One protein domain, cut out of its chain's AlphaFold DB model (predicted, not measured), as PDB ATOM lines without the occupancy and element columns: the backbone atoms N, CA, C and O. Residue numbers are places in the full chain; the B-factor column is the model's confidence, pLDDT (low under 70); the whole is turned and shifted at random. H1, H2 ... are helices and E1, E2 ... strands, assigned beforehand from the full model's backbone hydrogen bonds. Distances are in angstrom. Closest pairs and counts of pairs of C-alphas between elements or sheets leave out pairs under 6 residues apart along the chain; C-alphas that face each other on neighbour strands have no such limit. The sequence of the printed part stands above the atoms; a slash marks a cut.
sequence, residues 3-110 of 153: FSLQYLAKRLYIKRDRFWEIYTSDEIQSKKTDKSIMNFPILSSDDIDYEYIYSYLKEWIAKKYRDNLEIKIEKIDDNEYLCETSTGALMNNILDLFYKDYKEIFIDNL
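This is residues 3 to 110 of the 153 residues of an uncharacterized protein of Borrelia miyamotoi FR64b (UniProt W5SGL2). An elongated helical body has H4 crossing H5 nearly at a right angle in its middle, with H1 packed on H4. The hairpin of E1 and E2 makes one end; H3 and the unnamed stretch of residues 33 to 49 lie toward the other, and H2 packs along H5. The 108 printed residues hold five named helices and two named strands, in the order H1 H2 H3 H4 E1 E2 H5; the sheet E1 - E2 is antiparallel and the class is mostly helix. The whole is compact, with a radius of gyration of the C-alphas of 14.5 A, and spans 45 by 23 by 23 A.

H1, residues 5 to 14, begins at C-alpha 5 (-1.981, 105.139, 22.387). H2 is residues 17 to 24, H3 residues 26 to 32. H4, residues 50 to 64, is 20.7 A long. E1, residues 71 to 77, measures 18.4 A and E2, residues 80 to 85, 16.7 A. H5, residues 91 to 108, is 25.9 A long, has a kink of 27 degrees near residue 101, and ends at C-alpha 108 (9.333, 118.160, 37.271).

H1 touches H4 at a steep tilt of 59 degrees, opposite ways; the closest C-alphas, of Ala 9 and Tyr 54, are 5.6 A apart. H4 touches H5 about perpendicular, at 80 degrees, with the C-alphas of Trp 60 and Ile 105 closest at 7.1 A. H2 touches H5 at a shallow tilt of 22 degrees, the same way, closest at the C-alphas of Ile 22 and Lys 103, 6.4 A. H3 is close to H5 but not clearly touching: the C-alphas of Ile 28 and Ile 107 are closest, 7.4 A. In the hairpin of E1 and E2, N 74 and O 82 are 2.9 A apart, within hydrogen-bond range. Every O i to N i+4 pair is within range in H1, H2 and H4, against 11 of 14 in H5 and 1 of 3 in H3, where 2 of 4 O i to N i+3 pairs are.

The C-alphas of Lys 35 and Thr 87 are the two farthest apart, 46.8 A. The printed part has no cut. The link from H3 to H4 is long, 17 residues. Mean pLDDT of the printed part is 90.0; residues 65 to 69 are under 70.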
ATOM      1  N   PHE A   3      -5.546 106.358  15.733       93.19
ATOM      2  CA  PHE A   3      -4.720 105.235  16.186       93.19
ATOM      3  C   PHE A   3      -4.772 105.113  17.713       93.19
ATOM      4  O   PHE A   3      -5.184 106.040  18.404       93.19
ATOM      5  N   SER A   4      -4.366 103.965  18.253       93.38
ATOM      6  CA  SER A   4      -4.329 103.752  19.702       93.38
ATOM      7  C   SER A   4      -3.092 104.385  20.342       93.38
ATOM      8  O   SER A   4      -2.040 104.509  19.710       93.38
ATOM      9  N   LEU A   5      -3.162 104.699  21.634       92.81
ATOM     10  CA  LEU A   5      -1.981 105.139  22.387       92.81
ATOM     11  C   LEU A   5      -0.859 104.088  22.399       92.81
ATOM     12  O   LEU A   5       0.317 104.436  22.353       92.81
ATOM     13  N   GLN A   6      -1.201 102.797  22.366       93.94
ATOM     14  CA  GLN A   6      -0.212 101.722  22.221       93.94
ATOM     15  C   GLN A   6       0.573 101.833  20.910       93.94
ATOM     16  O   GLN A   6       1.774 101.568  20.877       93.94
ATOM     17  N   TYR A   7      -0.082 102.237  19.816       94.69
ATOM     18  CA  TYR A   7       0.619 102.497  18.562       94.69
ATOM     19  C   TYR A   7       1.620 103.647  18.728       94.69
ATOM     20  O   TYR A   7       2.769 103.509  18.311       94.69
ATOM     21  N   LEU A   8       1.227 104.737  19.395       94.25
ATOM     22  CA  LEU A   8       2.123 105.860  19.680       94.25
ATOM     23  C   LEU A   8       3.336 105.432  20.513       94.25
ATOM     24  O   LEU A   8       4.473 105.730  20.152       94.25
ATOM     25  N   ALA A   9       3.097 104.663  21.575       95.75
ATOM     26  CA  ALA A   9       4.139 104.145  22.452       95.75
ATOM     27  C   ALA A   9       5.150 103.280  21.698       95.75
ATOM     28  O   ALA A   9       6.355 103.455  21.853       95.75
ATOM     29  N   LYS A  10       4.680 102.401  20.802       96.62
ATOM     30  CA  LYS A  10       5.564 101.596  19.945       96.62
ATOM     31  C   LYS A  10       6.449 102.475  19.063       96.62
ATOM     32  O   LYS A  10       7.629 102.179  18.894       96.62
ATOM     33  N   ARG A  11       5.899 103.556  18.500       95.88
ATOM     34  CA  ARG A  11       6.655 104.492  17.650       95.88
ATOM     35  C   ARG A  11       7.728 105.240  18.438       95.88
ATOM     36  O   ARG A  11       8.831 105.391  17.921       95.88
ATOM     37  N   LEU A  12       7.422 105.651  19.665       96.56
ATOM     38  CA  LEU A  12       8.394 106.253  20.578       96.56
ATOM     39  C   LEU A  12       9.476 105.248  20.992       96.56
ATOM     40  O   LEU A  12      10.656 105.580  20.935       96.56
ATOM     41  N   TYR A  13       9.094 104.009  21.310       96.94
ATOM     42  CA  TYR A  13      10.009 102.943  21.730       96.94
ATOM     43  C   TYR A  13      11.018 102.523  20.663       96.94
ATOM     44  O   TYR A  13      12.180 102.270  20.979       96.94
ATOM     45  N   ILE A  14      10.615 102.502  19.390       96.69
ATOM     46  CA  ILE A  14      11.545 102.263  18.273       96.69
ATOM     47  C   ILE A  14      12.685 103.294  18.263       96.69
ATOM     48  O   ILE A  14      13.788 102.979  17.830       96.69
ATOM     49  N   LYS A  15      12.417 104.508  18.751       95.12
ATOM     50  CA  LYS A  15      13.346 105.640  18.824       95.12
ATOM     51  C   LYS A  15      13.655 106.017  20.287       95.12
ATOM     52  O   LYS A  15      13.687 107.197  20.651       95.12
ATOM     53  N   ARG A  16      13.791 105.008  21.159       95.12
ATOM     54  CA  ARG A  16      14.075 105.197  22.595       95.12
ATOM     55  C   ARG A  16      15.458 105.786  22.876       95.12
ATOM     56  O   ARG A  16      15.672 106.375  23.928       95.12
ATOM     57  N   ASP A  17      16.373 105.668  21.921       95.62
ATOM     58  CA  ASP A  17      17.687 106.307  21.925       95.62
ATOM     59  C   ASP A  17      17.585 107.813  22.184       95.62
ATOM     60  O   ASP A  17      18.364 108.352  22.957       95.62
ATOM     61  N   ARG A  18      16.553 108.482  21.664       96.44
ATOM     62  CA  ARG A  18      16.360 109.919  21.905       96.44
ATOM     63  C   ARG A  18      15.984 110.241  23.350       96.44
ATOM     64  O   ARG A  18      16.426 111.252  23.884       96.44
ATOM     65  N   PHE A  19      15.205 109.380  24.009       96.62
ATOM     66  CA  PHE A  19      14.957 109.510  25.452       96.62
ATOM     67  C   PHE A  19      16.258 109.336  26.239       96.62
ATOM     68  O   PHE A  19      16.523 110.097  27.170       96.62
ATOM     69  N   TRP A  20      17.088 108.372  25.831       97.19
ATOM     70  CA  TRP A  20      18.397 108.141  26.432       97.19
ATOM     71  C   TRP A  20      19.340 109.336  26.250       97.19
ATOM     72  O   TRP A  20      19.956 109.774  27.219       97.19
ATOM     73  N   GLU A  21      19.409 109.920  25.054       96.81
ATOM     74  CA  GLU A  21      20.189 111.132  24.764       96.81
ATOM     75  C   GLU A  21      19.756 112.314  25.640       96.81
ATOM     76  O   GLU A  21      20.592 113.025  26.196       96.81
ATOM     77  N   ILE A  22      18.448 112.509  25.825       96.56
ATOM     78  CA  ILE A  22      17.936 113.575  26.691       96.56
ATOM     79  C   ILE A  22      18.291 113.303  28.154       96.56
ATOM     80  O   ILE A  22      18.772 114.207  28.839       96.56
ATOM     81  N   TYR A  23      18.087 112.075  28.639       96.06
ATOM     82  CA  TYR A  23      18.431 111.699  30.013       96.06
ATOM     83  C   TYR A  23      19.928 111.875  30.291       96.06
ATOM     84  O   TYR A  23      20.305 112.373  31.348       96.06
ATOM     85  N   THR A  24      20.786 111.504  29.342       96.31
ATOM     86  CA  THR A  24      22.249 111.599  29.467       96.31
ATOM     87  C   THR A  24      22.809 112.992  29.190       96.31
ATOM     88  O   THR A  24      24.003 113.207  29.388       96.31
ATOM     89  N   SER A  25      21.973 113.950  28.783       96.19
ATOM     90  CA  SER A  25      22.399 115.329  28.554       96.19
ATOM     91  C   SER A  25      22.956 115.986  29.822       96.19
ATOM     92  O   SER A  25      22.483 115.731  30.935       96.19
ATOM     93  N   ASP A  26      23.923 116.892  29.644       95.12
ATOM     94  CA  ASP A  26      24.571 117.621  30.744       95.12
ATOM     95  C   ASP A  26      23.559 118.329  31.651       95.12
ATOM     96  O   ASP A  26      23.720 118.383  32.869       95.12
ATOM     97  N   GLU A  27      22.478 118.847  31.075       93.19
ATOM     98  CA  GLU A  27      21.464 119.571  31.828       93.19
ATOM     99  C   GLU A  27      20.712 118.669  32.810       93.19
ATOM    100  O   GLU A  27      20.538 119.050  33.969       93.19
ATOM    101  N   ILE A  28      20.332 117.459  32.387       94.56
ATOM    102  CA  ILE A  28      19.712 116.464  33.269       94.56
ATOM    103  C   ILE A  28      20.745 115.906  34.247       94.56
ATOM    104  O   ILE A  28      20.503 115.887  35.453       94.56
ATOM    105  N   GLN A  29      21.922 115.507  33.768       95.06
ATOM    106  CA  GLN A  29      22.938 114.882  34.616       95.06
ATOM    107  C   GLN A  29      23.527 115.845  35.656       95.06
ATOM    108  O   GLN A  29      23.908 115.408  36.741       95.06
ATOM    109  N   SER A  30      23.511 117.161  35.411       93.25
ATOM    110  CA  SER A  30      23.889 118.157  36.424       93.25
ATOM    111  C   SER A  30      23.011 118.076  37.681       93.25
ATOM    112  O   SER A  30      23.514 118.240  38.795       93.25
ATOM    113  N   LYS A  31      21.723 117.722  37.533       92.06
ATOM    114  CA  LYS A  31      20.772 117.564  38.647       92.06
ATOM    115  C   LYS A  31      21.144 116.412  39.574       92.06
ATOM    116  O   LYS A  31      20.915 116.507  40.771       92.06
ATOM    117  N   LYS A  32      21.817 115.375  39.073       90.25
ATOM    118  CA  LYS A  32      22.335 114.276  39.904       90.25
ATOM    119  C   LYS A  32      23.318 114.755  40.975       90.25
ATOM    120  O   LYS A  32      23.429 114.147  42.035       90.25
ATOM    121  N   THR A  33      24.061 115.825  40.689       88.69
ATOM    122  CA  THR A  33      25.048 116.396  41.621       88.69
ATOM    123  C   THR A  33      24.443 117.411  42.594       88.69
ATOM    124  O   THR A  33      25.104 117.821  43.551       88.69
ATOM    125  N   ASP A  34      23.183 117.800  42.383       88.88
ATOM    126  CA  ASP A  34      22.459 118.726  43.241       88.88
ATOM    127  C   ASP A  34      22.049 118.030  44.548       88.88
ATOM    128  O   ASP A  34      21.205 117.135  44.575       88.88
ATOM    129  N   LYS A  35      22.634 118.473  45.667       86.69
ATOM    130  CA  LYS A  35      22.389 117.911  47.007       86.69
ATOM    131  C   LYS A  35      20.955 118.115  47.509       86.69
ATOM    132  O   LYS A  35      20.594 117.517  48.532       86.69
ATOM    133  N   SER A  36      20.187 118.996  46.867       88.81
ATOM    134  CA  SER A  36      18.780 119.219  47.188       88.81
ATOM    135  C   SER A  36      17.871 118.148  46.596       88.81
ATOM    136  O   SER A  36      16.782 117.965  47.119       88.81
ATOM    137  N   ILE A  37      18.293 117.407  45.570       89.94
ATOM    138  CA  ILE A  37      17.442 116.419  44.899       89.94
ATOM    139  C   ILE A  37      17.545 115.067  45.611       89.94
ATOM    140  O   ILE A  37      18.640 114.592  45.908       89.94
ATOM    141  N   MET A  38      16.397 114.459  45.912       89.88
ATOM    142  CA  MET A  38      16.303 113.238  46.725       89.88
ATOM    143  C   MET A  38      16.130 111.967  45.895       89.88
ATOM    144  O   MET A  38      16.621 110.911  46.284       89.88
ATOM    145  N   ASN A  39      15.438 112.061  44.762       92.50
ATOM    146  CA  ASN A  39      14.934 110.908  44.016       92.50
ATOM    147  C   ASN A  39      15.509 110.809  42.592       92.50
ATOM    148  O   ASN A  39      14.851 110.255  41.716       92.50
ATOM    149  N   PHE A  40      16.707 111.352  42.328       92.56
ATOM    150  CA  PHE A  40      17.277 111.320  40.977       92.56
ATOM    151  C   PHE A  40      17.444 109.865  40.491       92.56
ATOM    152  O   PHE A  40      18.262 109.131  41.059       92.56
ATOM    153  N   PRO A  41      16.714 109.428  39.447       91.19
ATOM    154  CA  PRO A  41      16.736 108.037  39.026       91.19
ATOM    155  C   PRO A  41      18.044 107.725  38.295       91.19
ATOM    156  O   PRO A  41      18.490 108.481  37.429       91.19
ATOM    157  N   ILE A  42      18.662 106.595  38.638       92.25
ATOM    158  CA  ILE A  42      19.839 106.062  37.945       92.25
ATOM    159  C   ILE A  42      19.330 105.051  36.924       92.25
ATOM    160  O   ILE A  42      18.976 103.936  37.294       92.25
ATOM    161  N   LEU A  43      19.266 105.469  35.661       93.06
ATOM    162  CA  LEU A  43      18.790 104.648  34.553       93.06
ATOM    163  C   LEU A  43      19.969 104.151  33.716       93.06
ATOM    164  O   LEU A  43      20.973 104.845  33.535       93.06
ATOM    165  N   SER A  44      19.805 102.959  33.166       93.56
ATOM    166  CA  SER A  44      20.554 102.404  32.047       93.56
ATOM    167  C   SER A  44      19.730 102.512  30.758       93.56
ATOM    168  O   SER A  44      18.542 102.837  30.783       93.56
ATOM    169  N   SER A  45      20.345 102.227  29.608       90.38
ATOM    170  CA  SER A  45      19.632 102.230  28.324       90.38
ATOM    171  C   SER A  45      18.498 101.206  28.262       90.38
ATOM    172  O   SER A  45      17.545 101.397  27.505       90.38
ATOM    173  N   ASP A  46      18.616 100.122  29.029       93.62
ATOM    174  CA  ASP A  46      17.659  99.017  29.034       93.62
ATOM    175  C   ASP A  46      16.430  99.332  29.891       93.62
ATOM    176  O   ASP A  46      15.354  98.811  29.611       93.62
ATOM    177  N   ASP A  47      16.559 100.251  30.855       95.00
ATOM    178  CA  ASP A  47      15.443 100.716  31.687       95.00
ATOM    179  C   ASP A  47      14.451 101.594  30.902       95.00
ATOM    180  O   ASP A  47      13.301 101.749  31.306       95.00
ATOM    181  N   ILE A  48      14.861 102.155  29.755       95.38
ATOM    182  CA  ILE A  48      13.966 102.877  28.832       95.38
ATOM    183  C   ILE A  48      13.270 101.866  27.912       95.38
ATOM    184  O   ILE A  48      13.409 101.873  26.684       95.38
ATOM    185  N   ASP A  49      12.532 100.944  28.516       96.56
ATOM    186  CA  ASP A  49      11.789  99.925  27.799       96.56
ATOM    187  C   ASP A  49      10.415 100.431  27.308       96.56
ATOM    188  O   ASP A  49      10.090 101.625  27.323       96.56
ATOM    189  N   TYR A  50       9.597  99.515  26.787       96.06
ATOM    190  CA  TYR A  50       8.258  99.858  26.319       96.06
ATOM    191  C   TYR A  50       7.333 100.301  27.464       96.06
ATOM    192  O   TYR A  50       6.518 101.205  27.264       96.06
ATOM    193  N   GLU A  51       7.440  99.689  28.645       95.69
ATOM    194  CA  GLU A  51       6.591 100.000  29.800       95.69
ATOM    195  C   GLU A  51       6.935 101.371  30.382       95.69
ATOM    196  O   GLU A  51       6.028 102.153  30.689       95.69
ATOM    197  N   TYR A  52       8.227 101.704  30.430       95.69
ATOM    198  CA  TYR A  52       8.714 103.033  30.773       95.69
ATOM    199  C   TYR A  52       8.106 104.096  29.852       95.69
ATOM    200  O   TYR A  52       7.485 105.055  30.315       95.69
ATOM    201  N   ILE A  53       8.200 103.901  28.533       96.31
ATOM    202  CA  ILE A  53       7.669 104.852  27.544       96.31
ATOM    203  C   ILE A  53       6.147 104.961  27.619       96.31
ATOM    204  O   ILE A  53       5.594 106.054  27.480       96.31
ATOM    205  N   TYR A  54       5.451 103.846  27.841       94.62
ATOM    206  CA  TYR A  54       4.000 103.861  27.997       94.62
ATOM    207  C   TYR A  54       3.575 104.637  29.251       94.62
ATOM    208  O   TYR A  54       2.608 105.400  29.209       94.62
ATOM    209  N   SER A  55       4.319 104.485  30.348       92.94
ATOM    210  CA  SER A  55       4.094 105.218  31.598       92.94
ATOM    211  C   SER A  55       4.372 106.709  31.427       92.94
ATOM    212  O   SER A  55       3.529 107.532  31.785       92.94
ATOM    213  N   TYR A  56       5.485 107.052  30.772       94.25
ATOM    214  CA  TYR A  56       5.810 108.426  30.397       94.25
ATOM    215  C   TYR A  56       4.683 109.078  29.583       94.25
ATOM    216  O   TYR A  56       4.264 110.190  29.891       94.25
ATOM    217  N   LEU A  57       4.139 108.382  28.578       92.94
ATOM    218  CA  LEU A  57       3.022 108.896  27.780       92.94
ATOM    219  C   LEU A  57       1.790 109.208  28.632       92.94
ATOM    220  O   LEU A  57       1.177 110.256  28.446       92.94
ATOM    221  N   LYS A  58       1.421 108.321  29.563       90.50
ATOM    222  CA  LYS A  58       0.290 108.560  30.474       90.50
ATOM    223  C   LYS A  58       0.510 109.806  31.325       90.50
ATOM    224  O   LYS A  58      -0.420 110.585  31.521       90.50
ATOM    225  N   GLU A  59       1.731 109.999  31.805       90.44
ATOM    226  CA  GLU A  59       2.078 111.162  32.610       90.44
ATOM    227  C   GLU A  59       2.089 112.457  31.788       90.44
ATOM    228  O   GLU A  59       1.514 113.465  32.204       90.44
ATOM    229  N   TRP A  60       2.662 112.413  30.582       91.69
ATOM    230  CA  TRP A  60       2.637 113.522  29.631       91.69
ATOM    231  C   TRP A  60       1.206 113.955  29.335       91.69
ATOM    232  O   TRP A  60       0.883 115.138  29.423       91.69
ATOM    233  N   ILE A  61       0.324 112.987  29.076       88.00
ATOM    234  CA  ILE A  61      -1.103 113.224  28.864       88.00
ATOM    235  C   ILE A  61      -1.696 113.942  30.084       88.00
ATOM    236  O   ILE A  61      -2.321 114.989  29.927       88.00
ATOM    237  N   ALA A  62      -1.466 113.436  31.298       85.50
ATOM    238  CA  ALA A  62      -1.997 114.030  32.524       85.50
ATOM    239  C   ALA A  62      -1.535 115.484  32.750       85.50
ATOM    240  O   ALA A  62      -2.332 116.307  33.202       85.50
ATOM    241  N   LYS A  63      -0.280 115.814  32.412       84.94
ATOM    242  CA  LYS A  63       0.301 117.155  32.601       84.94
ATOM    243  C   LYS A  63      -0.050 118.148  31.484       84.94
ATOM    244  O   LYS A  63      -0.273 119.320  31.772       84.94
ATOM    245  N   LYS A  64      -0.095 117.713  30.220       76.25
ATOM    246  CA  LYS A  64      -0.130 118.601  29.038       76.25
ATOM    247  C   LYS A  64      -1.464 118.611  28.277       76.25
ATOM    248  O   LYS A  64      -1.523 119.183  27.194       76.25
ATOM    249  N   TYR A  65      -2.550 118.051  28.825       64.25
ATOM    250  CA  TYR A  65      -3.866 117.900  28.157       64.25
ATOM    251  C   TYR A  65      -4.541 119.202  27.641       64.25
ATOM    252  O   TYR A  65      -5.713 119.158  27.272       64.25
ATOM    253  N   ARG A  66      -3.901 120.380  27.646       51.31
ATOM    254  CA  ARG A  66      -4.604 121.658  27.432       51.31
ATOM    255  C   ARG A  66      -4.125 122.581  26.319       51.31
ATOM    256  O   ARG A  66      -4.910 123.462  25.981       51.31
ATOM    257  N   ASP A  67      -2.978 122.364  25.684       53.72
ATOM    258  CA  ASP A  67      -2.497 123.308  24.664       53.72
ATOM    259  C   ASP A  67      -2.412 122.677  23.269       53.72
ATOM    260  O   ASP A  67      -2.109 121.499  23.123       53.72
ATOM    261  N   ASN A  68      -2.770 123.459  22.244       53.31
ATOM    262  CA  ASN A  68      -2.922 123.072  20.834       53.31
ATOM    263  C   ASN A  68      -1.725 122.281  20.288       53.31
ATOM    264  O   ASN A  68      -0.708 122.856  19.899       53.31
ATOM    265  N   LEU A  69      -1.880 120.967  20.176       67.50
ATOM    266  CA  LEU A  69      -0.870 120.083  19.615       67.50
ATOM    267  C   LEU A  69      -1.469 119.354  18.414       67.50
ATOM    268  O   LEU A  69      -2.675 119.124  18.339       67.50
ATOM    269  N   GLU A  70      -0.625 118.990  17.451       80.62
ATOM    270  CA  GLU A  70      -0.992 118.289  16.206       80.62
ATOM    271  C   GLU A  70      -1.677 116.916  16.429       80.62
ATOM    272  O   GLU A  70      -2.015 116.203  15.479       80.62
ATOM    273  N   ILE A  71      -1.890 116.536  17.691       86.12
ATOM    274  CA  ILE A  71      -2.524 115.318  18.169       86.12
ATOM    275  C   ILE A  71      -3.547 115.647  19.265       86.12
ATOM    276  O   ILE A  71      -3.247 116.309  20.255       86.12
ATOM    277  N   LYS A  72      -4.760 115.129  19.099       87.81
ATOM    278  CA  LYS A  72      -5.783 115.030  20.135       87.81
ATOM    279  C   LYS A  72      -5.695 113.643  20.755       87.81
ATOM    280  O   LYS A  72      -5.632 112.652  20.033       87.81
ATOM    281  N   ILE A  73      -5.705 113.564  22.077       88.31
ATOM    282  CA  ILE A  73      -5.771 112.294  22.801       88.31
ATOM    283  C   ILE A  73      -7.068 112.318  23.605       88.31
ATOM    284  O   ILE A  73      -7.402 113.337  24.203       88.31
ATOM    285  N   GLU A  74      -7.831 111.232  23.579       87.06
ATOM    286  CA  GLU A  74      -9.095 111.076  24.299       87.06
ATOM    287  C   GLU A  74      -9.088 109.752  25.054       87.06
ATOM    288  O   GLU A  74      -8.823 108.700  24.470       87.06
ATOM    289  N   LYS A  75      -9.377 109.796  26.359       89.06
ATOM    290  CA  LYS A  75      -9.625 108.582  27.140       89.06
ATOM    291  C   LYS A  75     -10.976 108.002  26.715       89.06
ATOM    292  O   LYS A  75     -11.984 108.699  26.798       89.06
ATOM    293  N   ILE A  76     -10.979 106.754  26.254       89.12
ATOM    294  CA  ILE A  76     -12.184 106.044  25.788       89.12
ATOM    295  C   ILE A  76     -12.628 104.943  26.756       89.12
ATOM    296  O   ILE A  76     -13.815 104.643  26.812       89.12
ATOM    297  N   ASP A  77     -11.704 104.400  27.548       86.25
ATOM    298  CA  ASP A  77     -11.981 103.459  28.639       86.25
ATOM    299  C   ASP A  77     -10.924 103.626  29.745       86.25
ATOM    300  O   ASP A  77      -9.965 104.387  29.583       86.25
ATOM    301  N   ASP A  78     -11.056 102.918  30.867       79.06
ATOM    302  CA  ASP A  78     -10.186 103.029  32.040       79.06
ATOM    303  C   ASP A  78      -8.694 102.934  31.709       79.06
ATOM    304  O   ASP A  78      -7.894 103.658  32.309       79.06
ATOM    305  N   ASN A  79      -8.338 102.129  30.704       74.69
ATOM    306  CA  ASN A  79      -6.963 101.906  30.257       74.69
ATOM    307  C   ASN A  79      -6.722 102.161  28.764       74.69
ATOM    308  O   ASN A  79      -5.620 101.890  28.274       74.69
ATOM    309  N   GLU A  80      -7.714 102.682  28.043       85.31
ATOM    310  CA  GLU A  80      -7.628 102.848  26.597       85.31
ATOM    311  C   GLU A  80      -7.780 104.312  26.183       85.31
ATOM    312  O   GLU A  80      -8.639 105.053  26.667       85.31
ATOM    313  N   TYR A  81      -6.907 104.725  25.268       90.50
ATOM    314  CA  TYR A  81      -6.845 106.080  24.745       90.50
ATOM    315  C   TYR A  81      -6.836 106.035  23.221       90.50
ATOM    316  O   TYR A  81      -6.029 105.324  22.604       90.50
ATOM    317  N   LEU A  82      -7.700 106.850  22.625       91.56
ATOM    318  CA  LEU A  82      -7.745 107.098  21.197       91.56
ATOM    319  C   LEU A  82      -6.945 108.362  20.883       91.56
ATOM    320  O   LEU A  82      -7.157 109.415  21.479       91.56
ATOM    321  N   CYS A  83      -6.026 108.250  19.934       91.56
ATOM    322  CA  CYS A  83      -5.247 109.361  19.418       91.56
ATOM    323  C   CYS A  83      -5.766 109.745  18.031       91.56
ATOM    324  O   CYS A  83      -5.943 108.884  17.165       91.56
ATOM    325  N   GLU A  84      -5.964 111.035  17.791       91.06
ATOM    326  CA  GLU A  84      -6.382 111.587  16.509       91.06
ATOM    327  C   GLU A  84      -5.448 112.729  16.101       91.06
ATOM    328  O   GLU A  84      -5.356 113.743  16.782       91.06
ATOM    329  N   THR A  85      -4.739 112.582  14.979       89.81
ATOM    330  CA  THR A  85      -3.930 113.684  14.436       89.81
ATOM    331  C   THR A  85      -4.801 114.731  13.750       89.81
ATOM    332  O   THR A  85      -5.764 114.371  13.062       89.81
ATOM    333  N   SER A  86      -4.388 115.998  13.817       87.25
ATOM    334  CA  SER A  86      -4.940 117.050  12.963       87.25
ATOM    335  C   SER A  86      -4.630 116.791  11.479       87.25
ATOM    336  O   SER A  86      -3.775 115.971  11.110       87.25
ATOM    337  N   THR A  87      -5.378 117.450  10.595       84.62
ATOM    338  CA  THR A  87      -5.188 117.331   9.144       84.62
ATOM    339  C   THR A  87      -3.812 117.865   8.746       84.62
ATOM    340  O   THR A  87      -3.480 119.003   9.056       84.62
ATOM    341  N   GLY A  88      -3.021 117.053   8.040       83.88
ATOM    342  CA  GLY A  88      -1.675 117.425   7.585       83.88
ATOM    343  C   GLY A  88      -0.558 117.230   8.618       83.88
ATOM    344  O   GLY A  88       0.608 117.373   8.260       83.88
ATOM    345  N   ALA A  89      -0.885 116.850   9.856       86.56
ATOM    346  CA  ALA A  89       0.108 116.535  10.876       86.56
ATOM    347  C   ALA A  89       0.974 115.333  10.483       86.56
ATOM    348  O   ALA A  89       0.478 114.303  10.008       86.56
ATOM    349  N   LEU A  90       2.276 115.447  10.739       90.06
ATOM    350  CA  LEU A  90       3.234 114.380  10.487       90.06
ATOM    351  C   LEU A  90       3.527 113.631  11.782       90.06
ATOM    352  O   LEU A  90       3.845 114.230  12.804       90.06
ATOM    353  N   MET A  91       3.516 112.298  11.719       90.56
ATOM    354  CA  MET A  91       3.842 111.461  12.880       90.56
ATOM    355  C   MET A  91       5.209 111.823  13.481       90.56
ATOM    356  O   MET A  91       5.355 111.797  14.691       90.56
ATOM    357  N   ASN A  92       6.205 112.195  12.670       90.88
ATOM    358  CA  ASN A  92       7.511 112.597  13.201       90.88
ATOM    359  C   ASN A  92       7.440 113.878  14.048       90.88
ATOM    360  O   ASN A  92       8.024 113.879  15.123       90.88
ATOM    361  N   ASN A  93       6.677 114.893  13.628       90.06
ATOM    362  CA  ASN A  93       6.489 116.125  14.405       90.06
ATOM    363  C   ASN A  93       5.825 115.830  15.754       90.06
ATOM    364  O   ASN A  93       6.227 116.352  16.790       90.06
ATOM    365  N   ILE A  94       4.831 114.938  15.739       90.25
ATOM    366  CA  ILE A  94       4.162 114.460  16.949       90.25
ATOM    367  C   ILE A  94       5.166 113.761  17.871       90.25
ATOM    368  O   ILE A  94       5.160 114.019  19.064       90.25
ATOM    369  N   LEU A  95       6.045 112.898  17.353       93.12
ATOM    370  CA  LEU A  95       7.078 112.255  18.176       93.12
ATOM    371  C   LEU A  95       8.091 113.278  18.723       93.12
ATOM    372  O   LEU A  95       8.465 113.189  19.889       93.12
ATOM    373  N   ASP A  96       8.504 114.259  17.912       91.44
ATOM    374  CA  ASP A  96       9.436 115.332  18.301       91.44
ATOM    375  C   ASP A  96       8.930 116.158  19.482       91.44
ATOM    376  O   ASP A  96       9.708 116.508  20.369       91.44
ATOM    377  N   LEU A  97       7.625 116.406  19.528       90.38
ATOM    378  CA  LEU A  97       6.965 117.041  20.659       90.38
ATOM    379  C   LEU A  97       7.166 116.256  21.965       90.38
ATOM    380  O   LEU A  97       7.588 116.839  22.960       90.38
ATOM    381  N   PHE A  98       6.937 114.939  21.961       92.38
ATOM    382  CA  PHE A  98       7.155 114.113  23.155       92.38
ATOM    383  C   PHE A  98       8.620 114.138  23.596       92.38
ATOM    384  O   PHE A  98       8.906 114.315  24.774       92.38
ATOM    385  N   TYR A  99       9.572 114.030  22.667       93.25
ATOM    386  CA  TYR A  99      10.988 114.121  23.033       93.25
ATOM    387  C   TYR A  99      11.331 115.483  23.647       93.25
ATOM    388  O   TYR A  99      12.042 115.549  24.644       93.25
ATOM    389  N   LYS A 100      10.795 116.574  23.094       90.81
ATOM    390  CA  LYS A 100      11.028 117.920  23.622       90.81
ATOM    391  C   LYS A 100      10.526 118.066  25.062       90.81
ATOM    392  O   LYS A 100      11.230 118.638  25.894       90.81
ATOM    393  N   ASP A 101       9.355 117.511  25.352       92.12
ATOM    394  CA  ASP A 101       8.713 117.629  26.662       92.12
ATOM    395  C   ASP A 101       9.235 116.615  27.684       92.12
ATOM    396  O   ASP A 101       9.103 116.834  28.887       92.12
ATOM    397  N   TYR A 102       9.838 115.506  27.239       93.88
ATOM    398  CA  TYR A 102      10.383 114.482  28.134       93.88
ATOM    399  C   TYR A 102      11.324 115.076  29.177       93.88
ATOM    400  O   TYR A 102      11.208 114.774  30.360       93.88
ATOM    401  N   LYS A 103      12.201 115.981  28.744       92.50
ATOM    402  CA  LYS A 103      13.128 116.683  29.625       92.50
ATOM    403  C   LYS A 103      12.409 117.457  30.737       92.50
ATOM    404  O   LYS A 103      12.802 117.356  31.894       92.50
ATOM    405  N   GLU A 104      11.393 118.243  30.383       91.88
ATOM    406  CA  GLU A 104      10.627 119.067  31.329       91.88
ATOM    407  C   GLU A 104       9.912 118.174  32.346       91.88
ATOM    408  O   GLU A 104      10.102 118.327  33.547       91.88
ATOM    409  N   ILE A 105       9.197 117.156  31.861       91.56
ATOM    410  CA  ILE A 105       8.476 116.201  32.708       91.56
ATOM    411  C   ILE A 105       9.422 115.454  33.643       91.56
ATOM    412  O   ILE A 105       9.113 115.296  34.823       91.56
ATOM    413  N   PHE A 106      10.573 115.017  33.132       92.50
ATOM    414  CA  PHE A 106      11.583 114.337  33.929       92.50
ATOM    415  C   PHE A 106      12.072 115.229  35.075       92.50
ATOM    416  O   PHE A 106      12.141 114.770  36.212       92.50
ATOM    417  N   ILE A 107      12.381 116.503  34.799       91.94
ATOM    418  CA  ILE A 107      12.830 117.462  35.820       91.94
ATOM    419  C   ILE A 107      11.723 117.735  36.842       91.94
ATOM    420  O   ILE A 107      12.010 117.785  38.037       91.94
ATOM    421  N   ASP A 108      10.478 117.888  36.396       90.44
ATOM    422  CA  ASP A 108       9.333 118.160  37.271       90.44
ATOM    423  C   ASP A 108       9.052 117.019  38.257       90.44
ATOM    424  O   ASP A 108       8.488 117.250  39.325       90.44
ATOM    425  N   ASN A 109       9.456 115.793  37.920       90.44
ATOM    426  CA  ASN A 109       9.324 114.625  38.794       90.44
ATOM    427  C   ASN A 109      10.447 114.499  39.828       90.44
ATOM    428  O   ASN A 109      10.394 113.614  40.686       90.44
ATOM    429  N   LEU A 110      11.472 115.354  39.765       90.88
ATOM    430  CA  LEU A 110      12.538 115.357  40.754       90.88
ATOM    431  C   LEU A 110      12.054 116.023  42.049       90.88
ATOM    432  O   LEU A 110      11.757 117.216  42.101       90.88
TER     433      LEU A 110